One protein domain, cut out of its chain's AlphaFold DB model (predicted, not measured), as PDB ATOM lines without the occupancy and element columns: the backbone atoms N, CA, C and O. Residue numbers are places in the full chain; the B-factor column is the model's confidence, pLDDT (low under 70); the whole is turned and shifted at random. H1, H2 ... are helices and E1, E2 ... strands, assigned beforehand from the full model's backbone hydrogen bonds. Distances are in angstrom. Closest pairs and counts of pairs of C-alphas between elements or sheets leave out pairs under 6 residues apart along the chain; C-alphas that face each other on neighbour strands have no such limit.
ATOM      1  N   VAL A 347       7.695   6.054  96.367       84.56
ATOM      2  CA  VAL A 347       7.538   4.723  96.957       84.56
ATOM      3  C   VAL A 347       7.348   3.738  95.809       84.56
ATOM      4  O   VAL A 347       6.372   3.834  95.060       84.56
ATOM      5  N   THR A 348       8.301   2.826  95.639       83.81
ATOM      6  CA  THR A 348       8.304   1.875  94.508       83.81
ATOM      7  C   THR A 348       7.299   0.741  94.700       83.81
ATOM      8  O   THR A 348       6.928   0.434  95.835       83.81
ATOM      9  N   ARG A 349       6.931   0.041  93.619       83.31
ATOM     10  CA  ARG A 349       6.109  -1.186  93.652       83.31
ATOM     11  C   ARG A 349       6.605  -2.218  94.662       83.31
ATOM     12  O   ARG A 349       5.801  -2.858  95.328       83.31
ATOM     13  N   ASN A 350       7.922  -2.353  94.817       77.75
ATOM     14  CA  ASN A 350       8.512  -3.253  95.812       77.75
ATOM     15  C   ASN A 350       8.303  -2.753  97.250       77.75
ATOM     16  O   ASN A 350       8.057  -3.557  98.140       77.75
ATOM     17  N   GLU A 351       8.393  -1.439  97.477       82.25
ATOM     18  CA  GLU A 351       8.267  -0.812  98.802       82.25
ATOM     19  C   GLU A 351       6.819  -0.823  99.320       82.25
ATOM     20  O   GLU A 351       6.615  -0.875 100.530       82.25
ATOM     21  N   TRP A 352       5.816  -0.823  98.429       91.00
ATOM     22  CA  TRP A 352       4.403  -1.005  98.801       91.00
ATOM     23  C   TRP A 352       3.853  -2.424  98.583       91.00
ATOM     24  O   TRP A 352       2.658  -2.636  98.763       91.00
ATOM     25  N   PHE A 353       4.706  -3.407  98.277       86.94
ATOM     26  CA  PHE A 353       4.326  -4.821  98.108       86.94
ATOM     27  C   PHE A 353       3.287  -5.067  96.997       86.94
ATOM     28  O   PHE A 353       2.355  -5.857  97.152       86.94
ATOM     29  N   ALA A 354       3.455  -4.394  95.858       86.56
ATOM     30  CA  ALA A 354       2.593  -4.551  94.694       86.56
ATOM     31  C   ALA A 354       2.531  -6.003  94.203       86.56
ATOM     32  O   ALA A 354       3.560  -6.651  93.986       86.56
ATOM     33  N   ARG A 355       1.319  -6.479  93.906       84.62
ATOM     34  CA  ARG A 355       1.115  -7.730  93.167       84.62
ATOM     35  C   ARG A 355       1.758  -7.646  91.771       84.62
ATOM     36  O   ARG A 355       1.832  -6.551  91.195       84.62
ATOM     37  N   PRO A 356       2.196  -8.784  91.201       77.50
ATOM     38  CA  PRO A 356       2.553  -8.874  89.789       77.50
ATOM     39  C   PRO A 356       1.370  -8.500  88.888       77.50
ATOM     40  O   PRO A 356       0.215  -8.679  89.270       77.50
ATOM     41  N   HIS A 357       1.656  -8.026  87.676       75.44
ATOM     42  CA  HIS A 357       0.637  -7.841  86.641       75.44
ATOM     43  C   HIS A 357       0.039  -9.201  86.236       75.44
ATOM     44  O   HIS A 357       0.770 -10.191  86.162       75.44
ATOM     45  N   ARG A 358      -1.266  -9.249  85.944       71.56
ATOM     46  CA  ARG A 358      -1.935 -10.455  85.419       71.56
ATOM     47  C   ARG A 358      -1.643 -10.676  83.933       71.56
ATOM     48  O   ARG A 358      -1.428 -11.803  83.509       71.56
ATOM     49  N   ASP A 359      -1.632  -9.584  83.174       66.75
ATOM     50  CA  ASP A 359      -1.600  -9.571  81.712       66.75
ATOM     51  C   ASP A 359      -0.395  -8.773  81.182       66.75
ATOM     52  O   ASP A 359       0.266  -8.033  81.920       66.75
ATOM     53  N   THR A 360      -0.107  -8.893  79.882       61.16
ATOM     54  CA  THR A 360       0.983  -8.158  79.227       61.16
ATOM     55  C   THR A 360       0.748  -6.649  79.312       61.16
ATOM     56  O   THR A 360      -0.214  -6.117  78.754       61.16
ATOM     57  N   VAL A 361       1.645  -5.934  79.991       63.47
ATOM     58  CA  VAL A 361       1.508  -4.491  80.216       63.47
ATOM     59  C   VAL A 361       1.708  -3.723  78.903       63.47
ATOM     60  O   VAL A 361       2.797  -3.718  78.331       63.47
ATOM     61  N   VAL A 362       0.654  -3.054  78.423       65.94
ATOM     62  CA  VAL A 362       0.674  -2.291  77.161       65.94
ATOM     63  C   VAL A 362       1.593  -1.066  77.288       65.94
ATOM     64  O   VAL A 362       1.314  -0.221  78.139       65.94
ATOM     65  N   PRO A 363       2.639  -0.912  76.448       66.06
ATOM     66  CA  PRO A 363       3.592   0.192  76.548       66.06
ATOM     67  C   PRO A 363       2.952   1.582  76.497       66.06
ATOM     68  O   PRO A 363       2.223   1.908  75.557       66.06
ATOM     69  N   LEU A 364       3.329   2.452  77.435       70.69
ATOM     70  CA  LEU A 364       3.124   3.888  77.304       70.69
ATOM     71  C   LEU A 364       4.189   4.463  76.365       70.69
ATOM     72  O   LEU A 364       5.377   4.492  76.692       70.69
ATOM     73  N   SER A 365       3.758   4.927  75.192       68.94
ATOM     74  CA  SER A 365       4.640   5.616  74.249       68.94
ATOM     75  C   SER A 365       5.083   6.961  74.832       68.94
ATOM     76  O   SER A 365       4.244   7.791  75.190       68.94
ATOM     77  N   LEU A 366       6.398   7.168  74.942       73.44
ATOM     78  CA  LEU A 366       6.999   8.411  75.424       73.44
ATOM     79  C   LEU A 366       7.604   9.225  74.263       73.44
ATOM     80  O   LEU A 366       8.152   8.631  73.333       73.44
ATOM     81  N   PRO A 367       7.592  10.571  74.336       75.00
ATOM     82  CA  PRO A 367       7.008  11.394  75.399       75.00
ATOM     83  C   PRO A 367       5.471  11.447  75.332       75.00
ATOM     84  O   PRO A 367       4.888  11.451  74.252       75.00
ATOM     85  N   VAL A 368       4.815  11.544  76.491       74.81
ATOM     86  CA  VAL A 368       3.370  11.811  76.559       74.81
ATOM     87  C   VAL A 368       3.079  13.306  76.451       74.81
ATOM     88  O   VAL A 368       3.702  14.123  77.123       74.81
ATOM     89  N   GLU A 369       2.078  13.664  75.649       84.69
ATOM     90  CA  GLU A 369       1.611  15.054  75.498       84.69
ATOM     91  C   GLU A 369       0.609  15.480  76.586       84.69
ATOM     92  O   GLU A 369       0.311  16.664  76.735       84.69
ATOM     93  N   ARG A 370       0.031  14.521  77.323       83.94
ATOM     94  CA  ARG A 370      -1.057  14.754  78.284       83.94
ATOM     95  C   ARG A 370      -0.850  13.953  79.563       83.94
ATOM     96  O   ARG A 370      -0.494  12.781  79.510       83.94
ATOM     97  N   VAL A 371      -1.164  14.579  80.695       82.56
ATOM     98  CA  VAL A 371      -1.262  13.941  82.015       82.56
ATOM     99  C   VAL A 371      -2.722  13.991  82.451       82.56
ATOM    100  O   VAL A 371      -3.341  15.055  82.410       82.56
ATOM    101  N   ILE A 372      -3.278  12.851  82.855       84.25
ATOM    102  CA  ILE A 372      -4.639  12.757  83.395       84.25
ATOM    103  C   ILE A 372      -4.528  12.718  84.918       84.25
ATOM    104  O   ILE A 372      -3.902  11.819  85.473       84.25
ATOM    105  N   VAL A 373      -5.136  13.693  85.593       88.38
ATOM    106  CA  VAL A 373      -5.217  13.736  87.058       88.38
ATOM    107  C   VAL A 373      -6.589  13.225  87.482       88.38
ATOM    108  O   VAL A 373      -7.610  13.704  86.990       88.38
ATOM    109  N   SER A 374      -6.608  12.259  88.395       85.62
ATOM    110  CA  SER A 374      -7.822  11.691  88.983       85.62
ATOM    111  C   SER A 374      -7.670  11.585  90.500       85.62
ATOM    112  O   SER A 374      -6.563  11.705  91.027       85.62
ATOM    113  N   HIS A 375      -8.778  11.359  91.199       84.56
ATOM    114  CA  HIS A 375      -8.795  11.044  92.625       84.56
ATOM    115  C   HIS A 375      -9.352   9.634  92.829       84.56
ATOM    116  O   HIS A 375     -10.145   9.141  92.025       84.56
ATOM    117  N   THR A 376      -8.946   8.980  93.911       83.12
ATOM    118  CA  THR A 376      -9.504   7.693  94.318       83.12
ATOM    119  C   THR A 376     -10.740   7.932  95.188       83.12
ATOM    120  O   THR A 376     -10.729   8.787  96.073       83.12
ATOM    121  N   ALA A 377     -11.821   7.181  94.957       79.12
ATOM    122  CA  ALA A 377     -13.013   7.199  95.810       79.12
ATOM    123  C   ALA A 377     -12.698   6.439  97.113       79.12
ATOM    124  O   ALA A 377     -12.913   5.233  97.227       79.12
ATOM    125  N   SER A 378     -12.023   7.127  98.035       78.12
ATOM    126  CA  SER A 378     -11.137   6.489  99.005       78.12
ATOM    127  C   SER A 378     -11.023   7.272 100.303       78.12
ATOM    128  O   SER A 378     -10.950   8.498 100.288       78.12
ATOM    129  N   ASP A 379     -10.879   6.556 101.418       84.19
ATOM    130  CA  ASP A 379     -10.421   7.155 102.670       84.19
ATOM    131  C   ASP A 379      -9.010   7.735 102.513       84.19
ATOM    132  O   ASP A 379      -8.187   7.240 101.732       84.19
ATOM    133  N   ILE A 380      -8.735   8.790 103.278       88.31
ATOM    134  CA  ILE A 380      -7.472   9.529 103.240       88.31
ATOM    135  C   ILE A 380      -6.414   8.798 104.073       88.31
ATOM    136  O   ILE A 380      -6.539   8.690 105.294       88.31
ATOM    137  N   CYS A 381      -5.326   8.372 103.433       92.38
ATOM    138  CA  CYS A 381      -4.153   7.825 104.110       92.38
ATOM    139  C   CYS A 381      -3.181   8.943 104.547       92.38
ATOM    140  O   CYS A 381      -2.974   9.910 103.816       92.38
ATOM    141  N   LYS A 382      -2.605   8.834 105.755       93.12
ATOM    142  CA  LYS A 382      -1.756   9.884 106.371       93.12
ATOM    143  C   LYS A 382      -0.368   9.414 106.823       93.12
ATOM    144  O   LYS A 382       0.443  10.239 107.232       93.12
ATOM    145  N   THR A 383      -0.093   8.114 106.762       92.31
ATOM    146  CA  THR A 383       1.228   7.524 107.023       92.31
ATOM    147  C   THR A 383       1.613   6.628 105.852       92.31
ATOM    148  O   THR A 383       0.747   6.260 105.055       92.31
ATOM    149  N   LEU A 384       2.896   6.272 105.759       88.94
ATOM    150  CA  LEU A 384       3.406   5.389 104.711       88.94
ATOM    151  C   LEU A 384       2.647   4.054 104.714       88.94
ATOM    152  O   LEU A 384       2.142   3.625 103.688       88.94
ATOM    153  N   GLU A 385       2.477   3.455 105.887       91.31
ATOM    154  CA  GLU A 385       1.844   2.150 106.102       91.31
ATOM    155  C   GLU A 385       0.356   2.191 105.727       91.31
ATOM    156  O   GLU A 385      -0.142   1.318 105.018       91.31
ATOM    157  N   ALA A 386      -0.351   3.254 106.134       93.38
ATOM    158  CA  ALA A 386      -1.751   3.460 105.774       93.38
ATOM    159  C   ALA A 386      -1.937   3.672 104.261       93.38
ATOM    160  O   ALA A 386      -2.950   3.251 103.699       93.38
ATOM    161  N   CYS A 387      -0.982   4.326 103.593       95.44
ATOM    162  CA  CYS A 387      -1.024   4.525 102.147       95.44
ATOM    163  C   CYS A 387      -0.637   3.254 101.377       95.44
ATOM    164  O   CYS A 387      -1.330   2.926 100.419       95.44
ATOM    165  N   ILE A 388       0.365   2.491 101.831       94.12
ATOM    166  CA  ILE A 388       0.704   1.154 101.309       94.12
ATOM    167  C   ILE A 388      -0.527   0.240 101.362       94.12
ATOM    168  O   ILE A 388      -0.934  -0.310 100.338       94.12
ATOM    169  N   TYR A 389      -1.184   0.151 102.524       93.50
ATOM    170  CA  TYR A 389      -2.422  -0.616 102.686       93.50
ATOM    171  C   TYR A 389      -3.515  -0.160 101.707       93.50
ATOM    172  O   TYR A 389      -4.177  -0.985 101.072       93.50
ATOM    173  N   ARG A 390      -3.686   1.160 101.530       94.69
ATOM    174  CA  ARG A 390      -4.680   1.700 100.595       94.69
ATOM    175  C   ARG A 390      -4.346   1.379  99.139       94.69
ATOM    176  O   ARG A 390      -5.264   1.062  98.384       94.69
ATOM    177  N   LEU A 391      -3.073   1.416  98.745       94.31
ATOM    178  CA  LEU A 391      -2.641   1.003  97.410       94.31
ATOM    179  C   LEU A 391      -2.922  -0.478  97.153       94.31
ATOM    180  O   LEU A 391      -3.496  -0.794  96.113       94.31
ATOM    181  N   GLY A 392      -2.611  -1.357  98.110       93.12
ATOM    182  CA  GLY A 392      -2.945  -2.781  98.022       93.12
ATOM    183  C   GLY A 392      -4.447  -3.011  97.833       93.12
ATOM    184  O   GLY A 392      -4.851  -3.744  96.933       93.12
ATOM    185  N   PHE A 393      -5.295  -2.309  98.597       93.31
ATOM    186  CA  PHE A 393      -6.751  -2.361  98.418       93.31
ATOM    187  C   PHE A 393      -7.193  -1.909  97.013       93.31
ATOM    188  O   PHE A 393      -8.010  -2.575  96.380       93.31
ATOM    189  N   ILE A 394      -6.644  -0.800  96.504       93.75
ATOM    190  CA  ILE A 394      -6.968  -0.278  95.166       93.75
ATOM    191  C   ILE A 394      -6.496  -1.242  94.064       93.75
ATOM    192  O   ILE A 394      -7.217  -1.451  93.090       93.75
ATOM    193  N   GLN A 395      -5.310  -1.839  94.202       93.56
ATOM    194  CA  GLN A 395      -4.802  -2.833  93.256       93.56
ATOM    195  C   GLN A 395      -5.691  -4.082  93.239       93.56
ATOM    196  O   GLN A 395      -6.111  -4.502  92.164       93.56
ATOM    197  N   ASN A 396      -6.040  -4.620  94.412       92.00
ATOM    198  CA  ASN A 396      -6.932  -5.774  94.532       92.00
ATOM    199  C   ASN A 396      -8.316  -5.482  93.933       92.00
ATOM    200  O   ASN A 396      -8.828  -6.279  93.157       92.00
ATOM    201  N   PHE A 397      -8.901  -4.312  94.202       92.06
ATOM    202  CA  PHE A 397     -10.183  -3.934  93.604       92.06
ATOM    203  C   PHE A 397     -10.117  -3.871  92.067       92.06
ATOM    204  O   PHE A 397     -10.975  -4.435  91.389       92.06
ATOM    205  N   HIS A 398      -9.080  -3.245  91.500       92.56
ATOM    206  CA  HIS A 398      -8.903  -3.208  90.048       92.56
ATOM    207  C   HIS A 398      -8.704  -4.608  89.445       92.56
ATOM    208  O   HIS A 398      -9.369  -4.947  88.467       92.56
ATOM    209  N   MET A 399      -7.829  -5.430  90.027       90.00
ATOM    210  CA  MET A 399      -7.494  -6.749  89.480       90.00
ATOM    211  C   MET A 399      -8.607  -7.780  89.680       90.00
ATOM    212  O   MET A 399      -8.992  -8.463  88.735       90.00
ATOM    213  N   ASP A 400      -9.146  -7.878  90.896       90.50
ATOM    214  CA  ASP A 400     -10.047  -8.964  91.295       90.50
ATOM    215  C   ASP A 400     -11.528  -8.618  91.071       90.50
ATOM    216  O   ASP A 400     -12.352  -9.518  90.940       90.50
ATOM    217  N   SER A 401     -11.889  -7.325  91.048       91.62
ATOM    218  CA  SER A 401     -13.286  -6.872  90.877       91.62
ATOM    219  C   SER A 401     -13.564  -6.151  89.554       91.62
ATOM    220  O   SER A 401     -14.722  -6.101  89.140       91.62
ATOM    221  N   MET A 402     -12.547  -5.587  88.889       90.31
ATOM    222  CA  MET A 402     -12.703  -4.883  87.601       90.31
ATOM    223  C   MET A 402     -12.006  -5.570  86.417       90.31
ATOM    224  O   MET A 402     -12.052  -5.035  85.312       90.31
ATOM    225  N   ASP A 403     -11.396  -6.741  86.627       85.56
ATOM    226  CA  ASP A 403     -10.669  -7.517  85.609       85.56
ATOM    227  C   ASP A 403      -9.458  -6.784  84.987       85.56
ATOM    228  O   ASP A 403      -9.022  -7.090  83.879       85.56
ATOM    229  N   PHE A 404      -8.893  -5.788  85.678       87.31
ATOM    230  CA  PHE A 404      -7.721  -5.073  85.169       87.31
ATOM    231  C   PHE A 404      -6.458  -5.928  85.317       87.31
ATOM    232  O   PHE A 404      -6.244  -6.590  86.330       87.31
ATOM    233  N   GLY A 405      -5.537  -5.813  84.358       81.81
ATOM    234  CA  GLY A 405      -4.229  -6.465  84.455       81.81
ATOM    235  C   GLY A 405      -3.360  -5.975  85.627       81.81
ATOM    236  O   GLY A 405      -2.398  -6.653  85.980       81.81
ATOM    237  N   ASP A 406      -3.662  -4.807  86.211       88.88
ATOM    238  CA  ASP A 406      -2.964  -4.194  87.353       88.88
ATOM    239  C   ASP A 406      -3.764  -2.991  87.920       88.88
ATOM    240  O   ASP A 406      -4.842  -2.654  87.426       88.88
ATOM    241  N   ILE A 407      -3.222  -2.286  88.920       90.38
ATOM    242  CA  ILE A 407      -3.719  -0.984  89.387       90.38
ATOM    243  C   ILE A 407      -3.811   0.043  88.237       90.38
ATOM    244  O   ILE A 407      -2.807   0.400  87.638       90.38
ATOM    245  N   GLY A 408      -5.002   0.581  87.949       88.06
ATOM    246  CA  GLY A 408      -5.264   1.432  86.770       88.06
ATOM    247  C   GLY A 408      -4.665   2.853  86.756       88.06
ATOM    248  O   GLY A 408      -5.178   3.715  86.045       88.06
ATOM    249  N   TYR A 409      -3.620   3.133  87.539       89.81
ATOM    250  CA  TYR A 409      -2.958   4.442  87.620       89.81
ATOM    251  C   TYR A 409      -1.451   4.283  87.436       89.81
ATOM    252  O   TYR A 409      -0.883   3.373  88.022       89.81
ATOM    253  N   ASN A 410      -0.778   5.192  86.726       85.56
ATOM    254  CA  ASN A 410       0.692   5.185  86.642       85.56
ATOM    255  C   ASN A 410       1.377   5.621  87.940       85.56
ATOM    256  O   ASN A 410       2.400   5.066  88.322       85.56
ATOM    257  N   PHE A 411       0.811   6.620  88.616       91.19
ATOM    258  CA  PHE A 411       1.294   7.134  89.893       91.19
ATOM    259  C   PHE A 411       0.103   7.528  90.764       91.19
ATOM    260  O   PHE A 411      -0.901   8.028  90.253       91.19
ATOM    261  N   LEU A 412       0.229   7.339  92.075       93.25
ATOM    262  CA  LEU A 412      -0.742   7.788  93.071       93.25
ATOM    263  C   LEU A 412      -0.070   8.780  94.026       93.25
ATOM    264  O   LEU A 412       1.112   8.646  94.330       93.25
ATOM    265  N   LEU A 413      -0.810   9.778  94.509       92.69
ATOM    266  CA  LEU A 413      -0.318  10.733  95.502       92.69
ATOM    267  C   LEU A 413      -1.011  10.456  96.838       92.69
ATOM    268  O   LEU A 413      -2.233  10.574  96.940       92.69
ATOM    269  N   GLY A 414      -0.236  10.092  97.857       92.06
ATOM    270  CA  GLY A 414      -0.741   9.937  99.217       92.06
ATOM    271  C   GLY A 414      -0.880  11.292  99.915       92.06
ATOM    272  O   GLY A 414      -0.110  12.223  99.672       92.06
ATOM    273  N   SER A 415      -1.849  11.418 100.828       90.38
ATOM    274  CA  SER A 415      -1.969  12.625 101.674       90.38
ATOM    275  C   SER A 415      -0.945  12.659 102.819       90.38
ATOM    276  O   SER A 415      -0.924  13.592 103.616       90.38
ATOM    277  N   ASP A 416      -0.067  11.659 102.866       91.25
ATOM    278  CA  ASP A 416       1.185  11.619 103.617       91.25
ATOM    279  C   ASP A 416       2.341  12.368 102.908       91.25
ATOM    280  O   ASP A 416       3.449  12.433 103.445       91.25
ATOM    281  N   GLY A 417       2.096  12.905 101.704       87.56
ATOM    282  CA  GLY A 417       3.051  13.679 100.906       87.56
ATOM    283  C   GLY A 417       3.968  12.853  99.999       87.56
ATOM    284  O   GLY A 417       4.900  13.420  99.424       87.56
ATOM    285  N   ARG A 418       3.744  11.538  99.864       91.69
ATOM    286  CA  ARG A 418       4.557  10.654  99.009       91.69
ATOM    287  C   ARG A 418       3.883  10.402  97.658       91.69
ATOM    288  O   ARG A 418       2.656  10.397  97.546       91.69
ATOM    289  N   VAL A 419       4.698  10.161  96.634       92.62
ATOM    290  CA  VAL A 419       4.237   9.613  95.351       92.62
ATOM    291  C   VAL A 419       4.465   8.112  95.380       92.62
ATOM    292  O   VAL A 419       5.523   7.665  95.805       92.62
ATOM    293  N   TYR A 420       3.499   7.340  94.913       92.75
ATOM    294  CA  TYR A 420       3.567   5.891  94.832       92.75
ATOM    295  C   TYR A 420       3.542   5.465  93.367       92.75
ATOM    296  O   TYR A 420       2.743   5.972  92.578       92.75
ATOM    297  N   GLU A 421       4.428   4.546  93.007       89.50
ATOM    298  CA  GLU A 421       4.512   3.936  91.682       89.50
ATOM    299  C   GLU A 421       3.332   2.981  91.463       89.50
ATOM    300  O   GLU A 421       3.160   2.033  92.220       89.50
ATOM    301  N   GLY A 422       2.500   3.229  90.457       88.25
ATOM    302  CA  GLY A 422       1.390   2.354  90.089       88.25
ATOM    303  C   GLY A 422       1.784   1.406  88.956       88.25
ATOM    304  O   GLY A 422       2.814   0.739  89.035       88.25
TER     305      GLY A 422
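What this domain is: This is residues 347 to 422 of the 596 residues of an uncharacterized protein of Glossina pallidipes (UniProt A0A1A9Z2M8). With little regular structure, the domain is one helix, H1, with a small two-stranded hairpin, E1 and E2, near its first part, and a long stretch without named elements, residues 347 to 383, looping round them. Residues 365 to 371 of that loop stick out. The printed part has 76 residues, with H1, E1 and E2 in that order; the sheet is antiparallel, and the class is mixed, with only 24 residues in named elements. It is compact, with a radius of gyration of the C-alphas of 12.6 A and spans of 33 by 29 by 23 A.

How they stand to each other: E1, residues 411 to 413, and E2, residues 419 to 421, form an antiparallel hairpin at 153 degrees, with a tight link of 5 residues. N 412 and O 420 are 2.9 A apart, within hydrogen-bond range. H1, residues 384 to 401, and E2 are near each other, with 6 pairs of C-alphas within 10 A. In H1 every O i to N i+4 pair is within hydrogen-bond range.

Where its parts are: H1 measures 24.9 A, from C-alpha 384 at (3.406, 5.389, 104.711). E1 measures 6.9 A and E2 6.8 A, ending with C-alpha 421 at (4.512, 3.936, 91.682).

The domain as a whole: The C-alphas farthest apart, of Glu 369 and Glu 385, are 33.2 A apart. The printed part has no cut. The pLDDT is under 70 at residues 359 to 363 and 365.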